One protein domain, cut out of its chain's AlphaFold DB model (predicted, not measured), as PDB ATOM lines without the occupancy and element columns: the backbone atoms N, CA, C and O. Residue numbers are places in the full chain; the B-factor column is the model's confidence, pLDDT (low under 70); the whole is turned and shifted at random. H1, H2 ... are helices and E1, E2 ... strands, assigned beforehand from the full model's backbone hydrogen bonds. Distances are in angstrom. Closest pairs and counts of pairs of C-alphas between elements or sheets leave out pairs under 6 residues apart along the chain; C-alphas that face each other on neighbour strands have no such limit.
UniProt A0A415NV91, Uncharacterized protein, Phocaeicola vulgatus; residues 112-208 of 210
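Overview. This is residues 112 to 208 of the 210 residues of an uncharacterized protein of Phocaeicola vulgatus (UniProt A0A415NV91). A small sheet of three short strands stands towards one end of an elongated body, with H5 packed over one face and H1 and H4 grazing it. H2 packs on H1, and H3 extends the body away from the sheet, where residues 145 to 152 stick out. The printed part has 97 residues, with five named helices and three named strands that follow along the chain as H1 E1 H2 H3 H4 E2 E3 H5; the sheet E1 - E3 - E2 is antiparallel and the class is mostly helix. It is compact, with a radius of gyration of the C-alphas of 14.3 A, and spans 43 by 26 by 24 A.

Along the chain. The strands are E1, residues 124 to 126, E2, 180 to 182, and E3, 189 to 192. H5, 197 to 208, is 17.2 A long and ends at C-alpha 208 (320.931, 259.955, 218.286). H1, 112 to 118, begins at C-alpha 112 (302.160, 280.321, 210.881). H2 is 128 to 135; H3, 151 to 161, is 15.3 A long; H4, 163 to 176, is 19.9 A.

Arrangement. N 124 and O 191 of E1 and E3 are 3.0 A apart; N 180 and O 192 of the hairpin E2 and E3, 2.8 A. H5 is on the sheet at a height of 9.1 A, over E3 and E2, making two layers, helix and sheet; its closest C-alphas to E2 are Leu 200 and Tyr 182, 6.1 A. H1 touches H2 at Ala 113 and Arg 134, closest C-alphas 4.9 A. H2 and H3 form a helical hairpin, closest C-alphas Ser 132 and Ser 161, 6.4 A. H4 is close to H3 but not clearly touching, Met 166 and Tyr 160 closest, C-alphas 5.8 A. In H1 to H4 every O i to N i+4 pair is within hydrogen-bond range; in H5, 7 of 8.

Size, cuts and confidence. The farthest C-alphas, Tyr 151 and Glu 206, are 44.0 A apart. The printed part has no cut; the link H2 to H3 is long. Residues 141 to 149 are under 70 in pLDDT.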
ATOM      1  N   CYS A 112     301.204 279.236 211.062       98.38
ATOM      2  CA  CYS A 112     302.160 280.321 210.881       98.38
ATOM      3  C   CYS A 112     303.411 280.141 211.754       98.38
ATOM      4  O   CYS A 112     304.542 280.270 211.275       98.38
ATOM      5  N   ALA A 113     303.219 279.784 213.025       97.75
ATOM      6  CA  ALA A 113     304.296 279.512 213.964       97.75
ATOM      7  C   ALA A 113     305.222 278.406 213.450       97.75
ATOM      8  O   ALA A 113     306.430 278.622 213.360       97.75
ATOM      9  N   ILE A 114     304.681 277.256 213.043       97.81
ATOM     10  CA  ILE A 114     305.473 276.126 212.540       97.81
ATOM     11  C   ILE A 114     306.224 276.511 211.268       97.81
ATOM     12  O   ILE A 114     307.430 276.272 211.194       97.81
ATOM     13  N   LYS A 115     305.566 277.160 210.299       97.62
ATOM     14  CA  LYS A 115     306.245 277.616 209.079       97.62
ATOM     15  C   LYS A 115     307.367 278.609 209.380       97.62
ATOM     16  O   LYS A 115     308.419 278.516 208.759       97.62
ATOM     17  N   SER A 116     307.204 279.493 210.366       97.12
ATOM     18  CA  SER A 116     308.283 280.404 210.780       97.12
ATOM     19  C   SER A 116     309.461 279.692 211.460       97.12
ATOM     20  O   SER A 116     310.584 280.195 211.443       97.12
ATOM     21  N   ILE A 117     309.226 278.556 212.131       96.75
ATOM     22  CA  ILE A 117     310.290 277.749 212.765       96.75
ATOM     23  C   ILE A 117     311.031 276.955 211.691       96.75
ATOM     24  O   ILE A 117     312.255 276.855 211.729       96.75
ATOM     25  N   LEU A 118     310.281 276.414 210.731       96.38
ATOM     26  CA  LEU A 118     310.807 275.657 209.605       96.38
ATOM     27  C   LEU A 118     311.638 276.542 208.660       96.38
ATOM     28  O   LEU A 118     312.734 276.155 208.253       96.38
ATOM     29  N   GLY A 119     311.143 277.741 208.337       93.69
ATOM     30  CA  GLY A 119     311.757 278.624 207.348       93.69
ATOM     31  C   GLY A 119     311.891 277.925 205.992       93.69
ATOM     32  O   GLY A 119     310.948 277.296 205.519       93.69
ATOM     33  N   ASN A 120     313.086 277.991 205.399       92.62
ATOM     34  CA  ASN A 120     313.404 277.334 204.123       92.62
ATOM     35  C   ASN A 120     313.904 275.885 204.288       92.62
ATOM     36  O   ASN A 120     314.320 275.262 203.314       92.62
ATOM     37  N   LYS A 121     313.931 275.349 205.514       95.31
ATOM     38  CA  LYS A 121     314.432 273.994 205.771       95.31
ATOM     39  C   LYS A 121     313.391 272.960 205.348       95.31
ATOM     40  O   LYS A 121     312.195 273.160 205.529       95.31
ATOM     41  N   ALA A 122     313.849 271.802 204.876       95.69
ATOM     42  CA  ALA A 122     312.959 270.679 204.578       95.69
ATOM     43  C   ALA A 122     312.324 270.078 205.845       95.69
ATOM     44  O   ALA A 122     311.254 269.483 205.778       95.69
ATOM     45  N   TYR A 123     312.974 270.211 207.002       96.81
ATOM     46  CA  TYR A 123     312.450 269.796 208.302       96.81
ATOM     47  C   TYR A 123     313.075 270.621 209.427       96.81
ATOM     48  O   TYR A 123     314.089 271.295 209.241       96.81
ATOM     49  N   THR A 124     312.487 270.544 210.617       95.88
ATOM     50  CA  THR A 124     313.083 271.114 211.827       95.88
ATOM     51  C   THR A 124     312.712 270.302 213.060       95.88
ATOM     52  O   THR A 124     311.596 269.791 213.159       95.88
ATOM     53  N   LYS A 125     313.630 270.218 214.028       95.00
ATOM     54  CA  LYS A 125     313.318 269.772 215.390       95.00
ATOM     55  C   LYS A 125     312.802 270.968 216.189       95.00
ATOM     56  O   LYS A 125     313.391 272.044 216.132       95.00
ATOM     57  N   THR A 126     311.700 270.809 216.911       95.06
ATOM     58  CA  THR A 126     311.108 271.872 217.739       95.06
ATOM     59  C   THR A 126     310.394 271.296 218.965       95.06
ATOM     60  O   THR A 126     310.491 270.105 219.266       95.06
ATOM     61  N   ASN A 127     309.699 272.148 219.716       94.25
ATOM     62  CA  ASN A 127     308.865 271.772 220.847       94.25
ATOM     63  C   ASN A 127     307.583 272.625 220.909       94.25
ATOM     64  O   ASN A 127     307.483 273.684 220.289       94.25
ATOM     65  N   LYS A 128     306.606 272.167 221.701       93.44
ATOM     66  CA  LYS A 128     305.297 272.827 221.865       93.44
ATOM     67  C   LYS A 128     305.394 274.239 222.450       93.44
ATOM     68  O   LYS A 128     304.578 275.082 222.106       93.44
ATOM     69  N   SER A 129     306.387 274.505 223.302       92.44
ATOM     70  CA  SER A 129     306.572 275.822 223.923       92.44
ATOM     71  C   SER A 129     306.967 276.878 222.889       92.44
ATOM     72  O   SER A 129     306.369 277.950 222.871       92.44
ATOM     73  N   LEU A 130     307.886 276.563 221.970       93.75
ATOM     74  CA  LEU A 130     308.263 277.482 220.894       93.75
ATOM     75  C   LEU A 130     307.112 277.713 219.902       93.75
ATOM     76  O   LEU A 130     306.917 278.843 219.458       93.75
ATOM     77  N   ILE A 131     306.346 276.666 219.573       95.75
ATOM     78  CA  ILE A 131     305.148 276.801 218.728       95.75
ATOM     79  C   ILE A 131     304.143 277.730 219.409       95.75
ATOM     80  O   ILE A 131     303.731 278.714 218.806       95.75
ATOM     81  N   SER A 132     303.813 277.462 220.676       94.56
ATOM     82  CA  SER A 132     302.878 278.276 221.453       94.56
ATOM     83  C   SER A 132     303.327 279.735 221.533       94.56
ATOM     84  O   SER A 132     302.544 280.612 221.200       94.56
ATOM     85  N   ALA A 133     304.592 280.021 221.851       92.62
ATOM     86  CA  ALA A 133     305.088 281.399 221.895       92.62
ATOM     87  C   ALA A 133     304.898 282.130 220.549       92.62
ATOM     88  O   ALA A 133     304.398 283.255 220.495       92.62
ATOM     89  N   ARG A 134     305.216 281.463 219.434       95.00
ATOM     90  CA  ARG A 134     305.061 282.030 218.086       95.00
ATOM     91  C   ARG A 134     303.606 282.159 217.633       95.00
ATOM     92  O   ARG A 134     303.319 283.080 216.876       95.00
ATOM     93  N   MET A 135     302.685 281.329 218.133       95.69
ATOM     94  CA  MET A 135     301.241 281.509 217.901       95.69
ATOM     95  C   MET A 135     300.743 282.868 218.404       95.69
ATOM     96  O   MET A 135     299.833 283.439 217.817       95.69
ATOM     97  N   PHE A 136     301.352 283.394 219.469       94.06
ATOM     98  CA  PHE A 136     301.019 284.700 220.048       94.06
ATOM     99  C   PHE A 136     301.934 285.830 219.547       94.06
ATOM    100  O   PHE A 136     301.994 286.901 220.149       94.06
ATOM    101  N   GLY A 137     302.665 285.606 218.451       92.69
ATOM    102  CA  GLY A 137     303.518 286.618 217.831       92.69
ATOM    103  C   GLY A 137     304.797 286.935 218.609       92.69
ATOM    104  O   GLY A 137     305.294 288.063 218.573       92.69
ATOM    105  N   MET A 138     305.358 285.962 219.327       90.31
ATOM    106  CA  MET A 138     306.661 286.103 219.983       90.31
ATOM    107  C   MET A 138     307.774 285.521 219.109       90.31
ATOM    108  O   MET A 138     307.618 284.458 218.513       90.31
ATOM    109  N   ALA A 139     308.924 286.196 219.028       82.19
ATOM    110  CA  ALA A 139     310.043 285.741 218.197       82.19
ATOM    111  C   ALA A 139     310.775 284.509 218.783       82.19
ATOM    112  O   ALA A 139     311.240 283.640 218.035       82.19
ATOM    113  N   GLY A 140     310.855 284.424 220.115       75.94
ATOM    114  CA  GLY A 140     311.535 283.361 220.864       75.94
ATOM    115  C   GLY A 140     310.596 282.576 221.783       75.94
ATOM    116  O   GLY A 140     309.416 282.887 221.890       75.94
ATOM    117  N   SER A 141     311.135 281.551 222.450       59.44
ATOM    118  CA  SER A 141     310.389 280.688 223.385       59.44
ATOM    119  C   SER A 141     310.127 281.325 224.747       59.44
ATOM    120  O   SER A 141     309.345 280.787 225.526       59.44
ATOM    121  N   ALA A 142     310.799 282.434 225.063       55.62
ATOM    122  CA  ALA A 142     310.436 283.223 226.223       55.62
ATOM    123  C   ALA A 142     309.066 283.837 225.941       55.62
ATOM    124  O   ALA A 142     308.921 284.614 224.992       55.62
ATOM    125  N   LEU A 143     308.083 283.496 226.779       52.16
ATOM    126  CA  LEU A 143     306.942 284.368 227.006       52.16
ATOM    127  C   LEU A 143     307.563 285.641 227.569       52.16
ATOM    128  O   LEU A 143     307.868 285.705 228.756       52.16
ATOM    129  N   ALA A 144     307.950 286.570 226.694       45.34
ATOM    130  CA  ALA A 144     308.480 287.838 227.150       45.34
ATOM    131  C   ALA A 144     307.434 288.379 228.120       45.34
ATOM    132  O   ALA A 144     306.250 288.356 227.787       45.34
ATOM    133  N   ASN A 145     307.870 288.775 229.317       43.88
ATOM    134  CA  ASN A 145     307.058 289.476 230.303       43.88
ATOM    135  C   ASN A 145     306.612 290.808 229.684       43.88
ATOM    136  O   ASN A 145     307.136 291.871 230.003       43.88
ATOM    137  N   THR A 146     305.717 290.755 228.707       50.00
ATOM    138  CA  THR A 146     305.107 291.922 228.110       50.00
ATOM    139  C   THR A 146     304.051 292.339 229.103       50.00
ATOM    140  O   THR A 146     302.974 291.751 229.144       50.00
ATOM    141  N   GLN A 147     304.376 293.355 229.900       46.25
ATOM    142  CA  GLN A 147     303.466 294.059 230.810       46.25
ATOM    143  C   GLN A 147     302.225 294.658 230.095       46.25
ATOM    144  O   GLN A 147     301.410 295.314 230.725       46.25
ATOM    145  N   GLU A 148     302.063 294.403 228.793       54.41
ATOM    146  CA  GLU A 148     301.003 294.885 227.904       54.41
ATOM    147  C   GLU A 148     300.028 293.783 227.444       54.41
ATOM    148  O   GLU A 148     299.186 294.031 226.579       54.41
ATOM    149  N   GLN A 149     300.135 292.547 227.945       63.81
ATOM    150  CA  GLN A 149     299.174 291.507 227.569       63.81
ATOM    151  C   GLN A 149     297.867 291.658 228.340       63.81
ATOM    152  O   GLN A 149     297.857 291.656 229.570       63.81
ATOM    153  N   ASP A 150     296.754 291.760 227.609       76.31
ATOM    154  CA  ASP A 150     295.442 291.748 228.244       76.31
ATOM    155  C   ASP A 150     295.139 290.373 228.872       76.31
ATOM    156  O   ASP A 150     295.685 289.332 228.484       76.31
ATOM    157  N   TYR A 151     294.235 290.379 229.850       75.88
ATOM    158  CA  TYR A 151     293.849 289.197 230.618       75.88
ATOM    159  C   TYR A 151     293.312 288.045 229.748       75.88
ATOM    160  O   TYR A 151     293.568 286.874 230.036       75.88
ATOM    161  N   SER A 152     292.603 288.353 228.658       84.38
ATOM    162  CA  SER A 152     292.083 287.342 227.729       84.38
ATOM    163  C   SER A 152     293.224 286.641 226.988       84.38
ATOM    164  O   SER A 152     293.247 285.412 226.888       84.38
ATOM    165  N   THR A 153     294.229 287.401 226.553       86.44
ATOM    166  CA  THR A 153     295.425 286.858 225.897       86.44
ATOM    167  C   THR A 153     296.185 285.917 226.832       86.44
ATOM    168  O   THR A 153     296.561 284.817 226.423       86.44
ATOM    169  N   GLU A 154     296.350 286.287 228.104       87.12
ATOM    170  CA  GLU A 154     297.012 285.434 229.098       87.12
ATOM    171  C   GLU A 154     296.249 284.114 229.327       87.12
ATOM    172  O   GLU A 154     296.851 283.037 229.402       87.12
ATOM    173  N   GLN A 155     294.914 284.164 229.391       91.25
ATOM    174  CA  GLN A 155     294.081 282.964 229.509       91.25
ATOM    175  C   GLN A 155     294.232 282.033 228.302       91.25
ATOM    176  O   GLN A 155     294.361 280.818 228.478       91.25
ATOM    177  N   LEU A 156     294.266 282.582 227.087       93.50
ATOM    178  CA  LEU A 156     294.472 281.805 225.864       93.50
ATOM    179  C   LEU A 156     295.877 281.206 225.801       93.50
ATOM    180  O   LEU A 156     296.036 280.043 225.425       93.50
ATOM    181  N   MET A 157     296.899 281.938 226.239       91.19
ATOM    182  CA  MET A 157     298.255 281.401 226.362       91.19
ATOM    183  C   MET A 157     298.298 280.231 227.343       91.19
ATOM    184  O   MET A 157     298.822 279.167 227.011       91.19
ATOM    185  N   LYS A 158     297.673 280.374 228.520       91.75
ATOM    186  CA  LYS A 158     297.530 279.275 229.487       91.75
ATOM    187  C   LYS A 158     296.784 278.095 228.867       91.75
ATOM    188  O   LYS A 158     297.240 276.962 229.006       91.75
ATOM    189  N   LYS A 159     295.689 278.336 228.142       93.94
ATOM    190  CA  LYS A 159     294.904 277.308 227.443       93.94
ATOM    191  C   LYS A 159     295.762 276.528 226.444       93.94
ATOM    192  O   LYS A 159     295.902 275.317 226.586       93.94
ATOM    193  N   TYR A 160     296.393 277.209 225.491       93.75
ATOM    194  CA  TYR A 160     297.171 276.573 224.422       93.75
ATOM    195  C   TYR A 160     298.564 276.094 224.854       93.75
ATOM    196  O   TYR A 160     299.196 275.330 224.128       93.75
ATOM    197  N   SER A 161     299.017 276.446 226.061       89.19
ATOM    198  CA  SER A 161     300.171 275.795 226.693       89.19
ATOM    199  C   SER A 161     299.865 274.365 227.165       89.19
ATOM    200  O   SER A 161     300.777 273.544 227.295       89.19
ATOM    201  N   LYS A 162     298.584 274.029 227.401       92.88
ATOM    202  CA  LYS A 162     298.180 272.688 227.842       92.88
ATOM    203  C   LYS A 162     298.378 271.675 226.721       92.88
ATOM    204  O   LYS A 162     297.992 271.901 225.574       92.88
ATOM    205  N   ARG A 163     298.910 270.505 227.094       90.81
ATOM    206  CA  ARG A 163     299.248 269.410 226.172       90.81
ATOM    207  C   ARG A 163     298.100 269.074 225.214       90.81
ATOM    208  O   ARG A 163     298.332 269.101 224.014       90.81
ATOM    209  N   TYR A 164     296.896 268.819 225.735       94.94
ATOM    210  CA  TYR A 164     295.767 268.359 224.917       94.94
ATOM    211  C   TYR A 164     295.323 269.391 223.871       94.94
ATOM    212  O   TYR A 164     295.002 269.026 222.748       94.94
ATOM    213  N   HIS A 165     295.351 270.685 224.204       95.56
ATOM    214  CA  HIS A 165     294.985 271.736 223.258       95.56
ATOM    215  C   HIS A 165     295.987 271.832 222.112       95.56
ATOM    216  O   HIS A 165     295.592 271.917 220.952       95.56
ATOM    217  N   MET A 166     297.278 271.779 222.436       95.56
ATOM    218  CA  MET A 166     298.320 271.773 221.417       95.56
ATOM    219  C   MET A 166     298.286 270.490 220.575       95.56
ATOM    220  O   MET A 166     298.495 270.558 219.372       95.56
ATOM    221  N   ASP A 167     298.003 269.332 221.177       95.62
ATOM    222  CA  ASP A 167     297.874 268.069 220.440       95.62
ATOM    223  C   ASP A 167     296.705 268.093 219.454       95.62
ATOM    224  O   ASP A 167     296.883 267.688 218.310       95.62
ATOM    225  N   ASN A 168     295.559 268.658 219.842       97.00
ATOM    226  CA  ASN A 168     294.423 268.822 218.936       97.00
ATOM    227  C   ASN A 168     294.760 269.743 217.754       97.00
ATOM    228  O   ASN A 168     294.417 269.428 216.620       97.00
ATOM    229  N   ILE A 169     295.479 270.846 217.995       97.62
ATOM    230  CA  ILE A 169     295.956 271.723 216.915       97.62
ATOM    231  C   ILE A 169     296.925 270.978 215.993       97.62
ATOM    232  O   ILE A 169     296.812 271.059 214.777       97.62
ATOM    233  N   LEU A 170     297.898 270.255 216.550       97.19
ATOM    234  CA  LEU A 170     298.874 269.524 215.741       97.19
ATOM    235  C   LEU A 170     298.212 268.399 214.939       97.19
ATOM    236  O   LEU A 170     298.639 268.130 213.820       97.19
ATOM    237  N   LEU A 171     297.184 267.749 215.484       97.25
ATOM    238  CA  LEU A 171     296.373 266.776 214.759       97.25
ATOM    239  C   LEU A 171     295.633 267.441 213.596       97.25
ATOM    240  O   LEU A 171     295.725 266.960 212.475       97.25
ATOM    241  N   GLU A 172     294.985 268.579 213.836       97.81
ATOM    242  CA  GLU A 172     294.303 269.356 212.797       97.81
ATOM    243  C   GLU A 172     295.257 269.745 211.654       97.81
ATOM    244  O   GLU A 172     294.954 269.561 210.475       97.81
ATOM    245  N   LEU A 173     296.466 270.204 211.990       97.94
ATOM    246  CA  LEU A 173     297.483 270.544 210.996       97.94
ATOM    247  C   LEU A 173     297.993 269.321 210.219       97.94
ATOM    248  O   LEU A 173     298.320 269.442 209.037       97.94
ATOM    249  N   GLN A 174     298.074 268.152 210.856       97.25
ATOM    250  CA  GLN A 174     298.440 266.909 210.170       97.25
ATOM    251  C   GLN A 174     297.345 266.472 209.196       97.25
ATOM    252  O   GLN A 174     297.647 266.157 208.046       97.25
ATOM    253  N   THR A 175     296.087 266.519 209.631       97.06
ATOM    254  CA  THR A 175     294.931 266.067 208.853       97.06
ATOM    255  C   THR A 175     294.632 266.990 207.673       97.06
ATOM    256  O   THR A 175     294.428 266.509 206.562       97.06
ATOM    257  N   ASN A 176     294.647 268.310 207.892       96.31
ATOM    258  CA  ASN A 176     294.075 269.270 206.939       96.31
ATOM    259  C   ASN A 176     295.098 270.215 206.292       96.31
ATOM    260  O   ASN A 176     294.815 270.808 205.255       96.31
ATOM    261  N   TYR A 177     296.302 270.346 206.860       95.50
ATOM    262  CA  TYR A 177     297.340 271.266 206.361       95.50
ATOM    263  C   TYR A 177     298.583 270.529 205.843       95.50
ATOM    264  O   TYR A 177     299.572 271.155 205.453       95.50
ATOM    265  N   GLY A 178     298.550 269.194 205.841       95.88
ATOM    266  CA  GLY A 178     299.632 268.354 205.343       95.88
ATOM    267  C   GLY A 178     300.907 268.429 206.182       95.88
ATOM    268  O   GLY A 178     301.991 268.215 205.635       95.88
ATOM    269  N   LEU A 179     300.812 268.746 207.477       97.69
ATOM    270  CA  LEU A 179     301.937 268.655 208.406       97.69
ATOM    271  C   LEU A 179     302.314 267.185 208.636       97.69
ATOM    272  O   LEU A 179     301.451 266.331 208.794       97.69
ATOM    273  N   LYS A 180     303.610 266.888 208.702       97.62
ATOM    274  CA  LYS A 180     304.142 265.592 209.131       97.62
ATOM    275  C   LYS A 180     304.901 265.813 210.425       97.62
ATOM    276  O   LYS A 180     305.722 266.731 210.508       97.62
ATOM    277  N   LEU A 181     304.608 264.989 211.425       95.25
ATOM    278  CA  LEU A 181     305.185 265.080 212.759       95.25
ATOM    279  C   LEU A 181     305.715 263.712 213.174       95.25
ATOM    280  O   LEU A 181     304.987 262.726 213.151       95.25
ATOM    281  N   TYR A 182     306.974 263.672 213.603       94.50
ATOM    282  CA  TYR A 182     307.561 262.492 214.226       94.50
ATOM    283  C   TYR A 182     308.153 262.841 215.591       94.50
ATOM    284  O   TYR A 182     309.021 263.710 215.714       94.50
ATOM    285  N   SER A 183     307.697 262.141 216.627       88.19
ATOM    286  CA  SER A 183     308.230 262.244 217.983       88.19
ATOM    287  C   SER A 183     308.842 260.907 218.372       88.19
ATOM    288  O   SER A 183     308.164 259.888 218.347       88.19
ATOM    289  N   SER A 184     310.103 260.916 218.798       80.06
ATOM    290  CA  SER A 184     310.682 259.793 219.546       80.06
ATOM    291  C   SER A 184     310.759 260.170 221.030       80.06
ATOM    292  O   SER A 184     310.561 261.339 221.353       80.06
ATOM    293  N   HIS A 185     311.063 259.238 221.942       72.75
ATOM    294  CA  HIS A 185     311.210 259.493 223.394       72.75
ATOM    295  C   HIS A 185     312.303 260.531 223.785       72.75
ATOM    296  O   HIS A 185     312.687 260.634 224.945       72.75
ATOM    297  N   SER A 186     312.819 261.310 222.831       73.12
ATOM    298  CA  SER A 186     313.711 262.452 223.031       73.12
ATOM    299  C   SER A 186     312.950 263.753 223.320       73.12
ATOM    300  O   SER A 186     311.781 263.901 222.970       73.12
ATOM    301  N   ARG A 187     313.630 264.759 223.883       80.75
ATOM    302  CA  ARG A 187     313.055 266.101 224.064       80.75
ATOM    303  C   ARG A 187     312.758 266.757 222.704       80.75
ATOM    304  O   ARG A 187     313.676 267.025 221.929       80.75
ATOM    305  N   GLY A 188     311.484 267.067 222.460       90.31
ATOM    306  CA  GLY A 188     311.006 267.693 221.221       90.31
ATOM    307  C   GLY A 188     310.613 266.686 220.136       90.31
ATOM    308  O   GLY A 188     310.646 265.480 220.349       90.31
ATOM    309  N   PHE A 189     310.220 267.197 218.973       94.00
ATOM    310  CA  PHE A 189     309.758 266.406 217.829       94.00
ATOM    311  C   PHE A 189     310.183 267.060 216.515       94.00
ATOM    312  O   PHE A 189     310.488 268.255 216.470       94.00
ATOM    313  N   TYR A 190     310.224 266.259 215.455       95.62
ATOM    314  CA  TYR A 190     310.567 266.683 214.105       95.62
ATOM    315  C   TYR A 190     309.297 266.995 213.317       95.62
ATOM    316  O   TYR A 190     308.310 266.266 213.414       95.62
ATOM    317  N   LEU A 191     309.334 268.078 212.542       96.19
ATOM    318  CA  LEU A 191     308.234 268.543 211.702       96.19
ATOM    319  C   LEU A 191     308.690 268.777 210.265       96.19
ATOM    320  O   LEU A 191     309.803 269.261 210.043       96.19
ATOM    321  N   SER A 192     307.801 268.519 209.308       97.31
ATOM    322  CA  SER A 192     307.984 268.869 207.897       97.31
ATOM    323  C   SER A 192     306.647 269.015 207.168       97.31
ATOM    324  O   SER A 192     305.664 268.381 207.540       97.31
ATOM    325  N   PHE A 193     306.615 269.819 206.103       96.12
ATOM    326  CA  PHE A 193     305.521 269.808 205.121       96.12
ATOM    327  C   PHE A 193     305.875 269.015 203.851       96.12
ATOM    328  O   PHE A 193     304.972 268.569 203.143       96.12
ATOM    329  N   SER A 194     307.168 268.803 203.579       95.94
ATOM    330  CA  SER A 194     307.675 268.209 202.334       95.94
ATOM    331  C   SER A 194     308.191 266.775 202.480       95.94
ATOM    332  O   SER A 194     308.183 266.037 201.503       95.94
ATOM    333  N   LYS A 195     308.663 266.380 203.667       95.94
ATOM    334  CA  LYS A 195     309.166 265.028 203.953       95.94
ATOM    335  C   LYS A 195     308.045 264.083 204.371       95.94
ATOM    336  O   LYS A 195     307.016 264.520 204.890       95.94
ATOM    337  N   THR A 196     308.275 262.790 204.176       95.88
ATOM    338  CA  THR A 196     307.413 261.716 204.686       95.88
ATOM    339  C   THR A 196     307.668 261.456 206.177       95.88
ATOM    340  O   THR A 196     308.624 261.972 206.756       95.88
ATOM    341  N   ILE A 197     306.810 260.661 206.825       93.75
ATOM    342  CA  ILE A 197     307.023 260.241 208.223       93.75
ATOM    343  C   ILE A 197     308.264 259.340 208.343       93.75
ATOM    344  O   ILE A 197     309.025 259.474 209.304       93.75
ATOM    345  N   ASP A 198     308.503 258.478 207.354       94.94
ATOM    346  CA  ASP A 198     309.661 257.579 207.320       94.94
ATOM    347  C   ASP A 198     310.970 258.369 207.248       94.94
ATOM    348  O   ASP A 198     311.875 258.136 208.051       94.94
ATOM    349  N   ASP A 199     311.028 259.401 206.395       95.31
ATOM    350  CA  ASP A 199     312.174 260.317 206.337       95.31
ATOM    351  C   ASP A 199     312.482 260.926 207.715       95.31
ATOM    352  O   ASP A 199     313.639 261.015 208.127       95.31
ATOM    353  N   LEU A 200     311.449 261.366 208.446       93.94
ATOM    354  CA  LEU A 200     311.621 261.970 209.770       93.94
ATOM    355  C   LEU A 200     312.079 260.951 210.823       93.94
ATOM    356  O   LEU A 200     312.783 261.317 211.769       93.94
ATOM    357  N   THR A 201     311.704 259.684 210.657       92.69
ATOM    358  CA  THR A 201     312.117 258.581 211.532       92.69
ATOM    359  C   THR A 201     313.599 258.258 211.352       92.69
ATOM    360  O   THR A 201     314.322 258.140 212.348       92.69
ATOM    361  N   VAL A 202     314.072 258.198 210.101       92.94
ATOM    362  CA  VAL A 202     315.496 258.010 209.771       92.94
ATOM    363  C   VAL A 202     316.328 259.149 210.365       92.94
ATOM    364  O   VAL A 202     317.213 258.898 211.182       92.94
ATOM    365  N   ILE A 203     315.945 260.402 210.092       91.69
ATOM    366  CA  ILE A 203     316.615 261.607 210.619       91.69
ATOM    367  C   ILE A 203     316.729 261.580 212.150       91.69
ATOM    368  O   ILE A 203     317.761 261.934 212.729       91.69
ATOM    369  N   SER A 204     315.650 261.193 212.832       88.88
ATOM    370  CA  SER A 204     315.614 261.140 214.294       88.88
ATOM    371  C   SER A 204     316.546 260.072 214.866       88.88
ATOM    372  O   SER A 204     317.108 260.278 215.942       88.88
ATOM    373  N   THR A 205     316.709 258.952 214.160       87.50
ATOM    374  CA  THR A 205     317.603 257.854 214.547       87.50
ATOM    375  C   THR A 205     319.065 258.242 214.351       87.50
ATOM    376  O   THR A 205     319.853 258.102 215.282       87.50
ATOM    377  N   GLU A 206     319.413 258.817 213.199       87.44
ATOM    378  CA  GLU A 206     320.773 259.293 212.902       87.44
ATOM    379  C   GLU A 206     321.237 260.359 213.904       87.44
ATOM    380  O   GLU A 206     322.341 260.281 214.432       87.44
ATOM    381  N   SER A 207     320.350 261.293 214.267       82.56
ATOM    382  CA  SER A 207     320.647 262.354 215.244       82.56
ATOM    383  C   SER A 207     320.890 261.851 216.679       82.56
ATOM    384  O   SER A 207     321.220 262.652 217.549       82.56
ATOM    385  N   LYS A 208     320.625 260.572 216.980       75.25
ATOM    386  CA  LYS A 208     320.931 259.955 218.286       75.25
ATOM    387  C   LYS A 208     322.291 259.261 218.309       75.25
ATOM    388  O   LYS A 208     322.760 258.932 219.392       75.25
TER     389      LYS A 208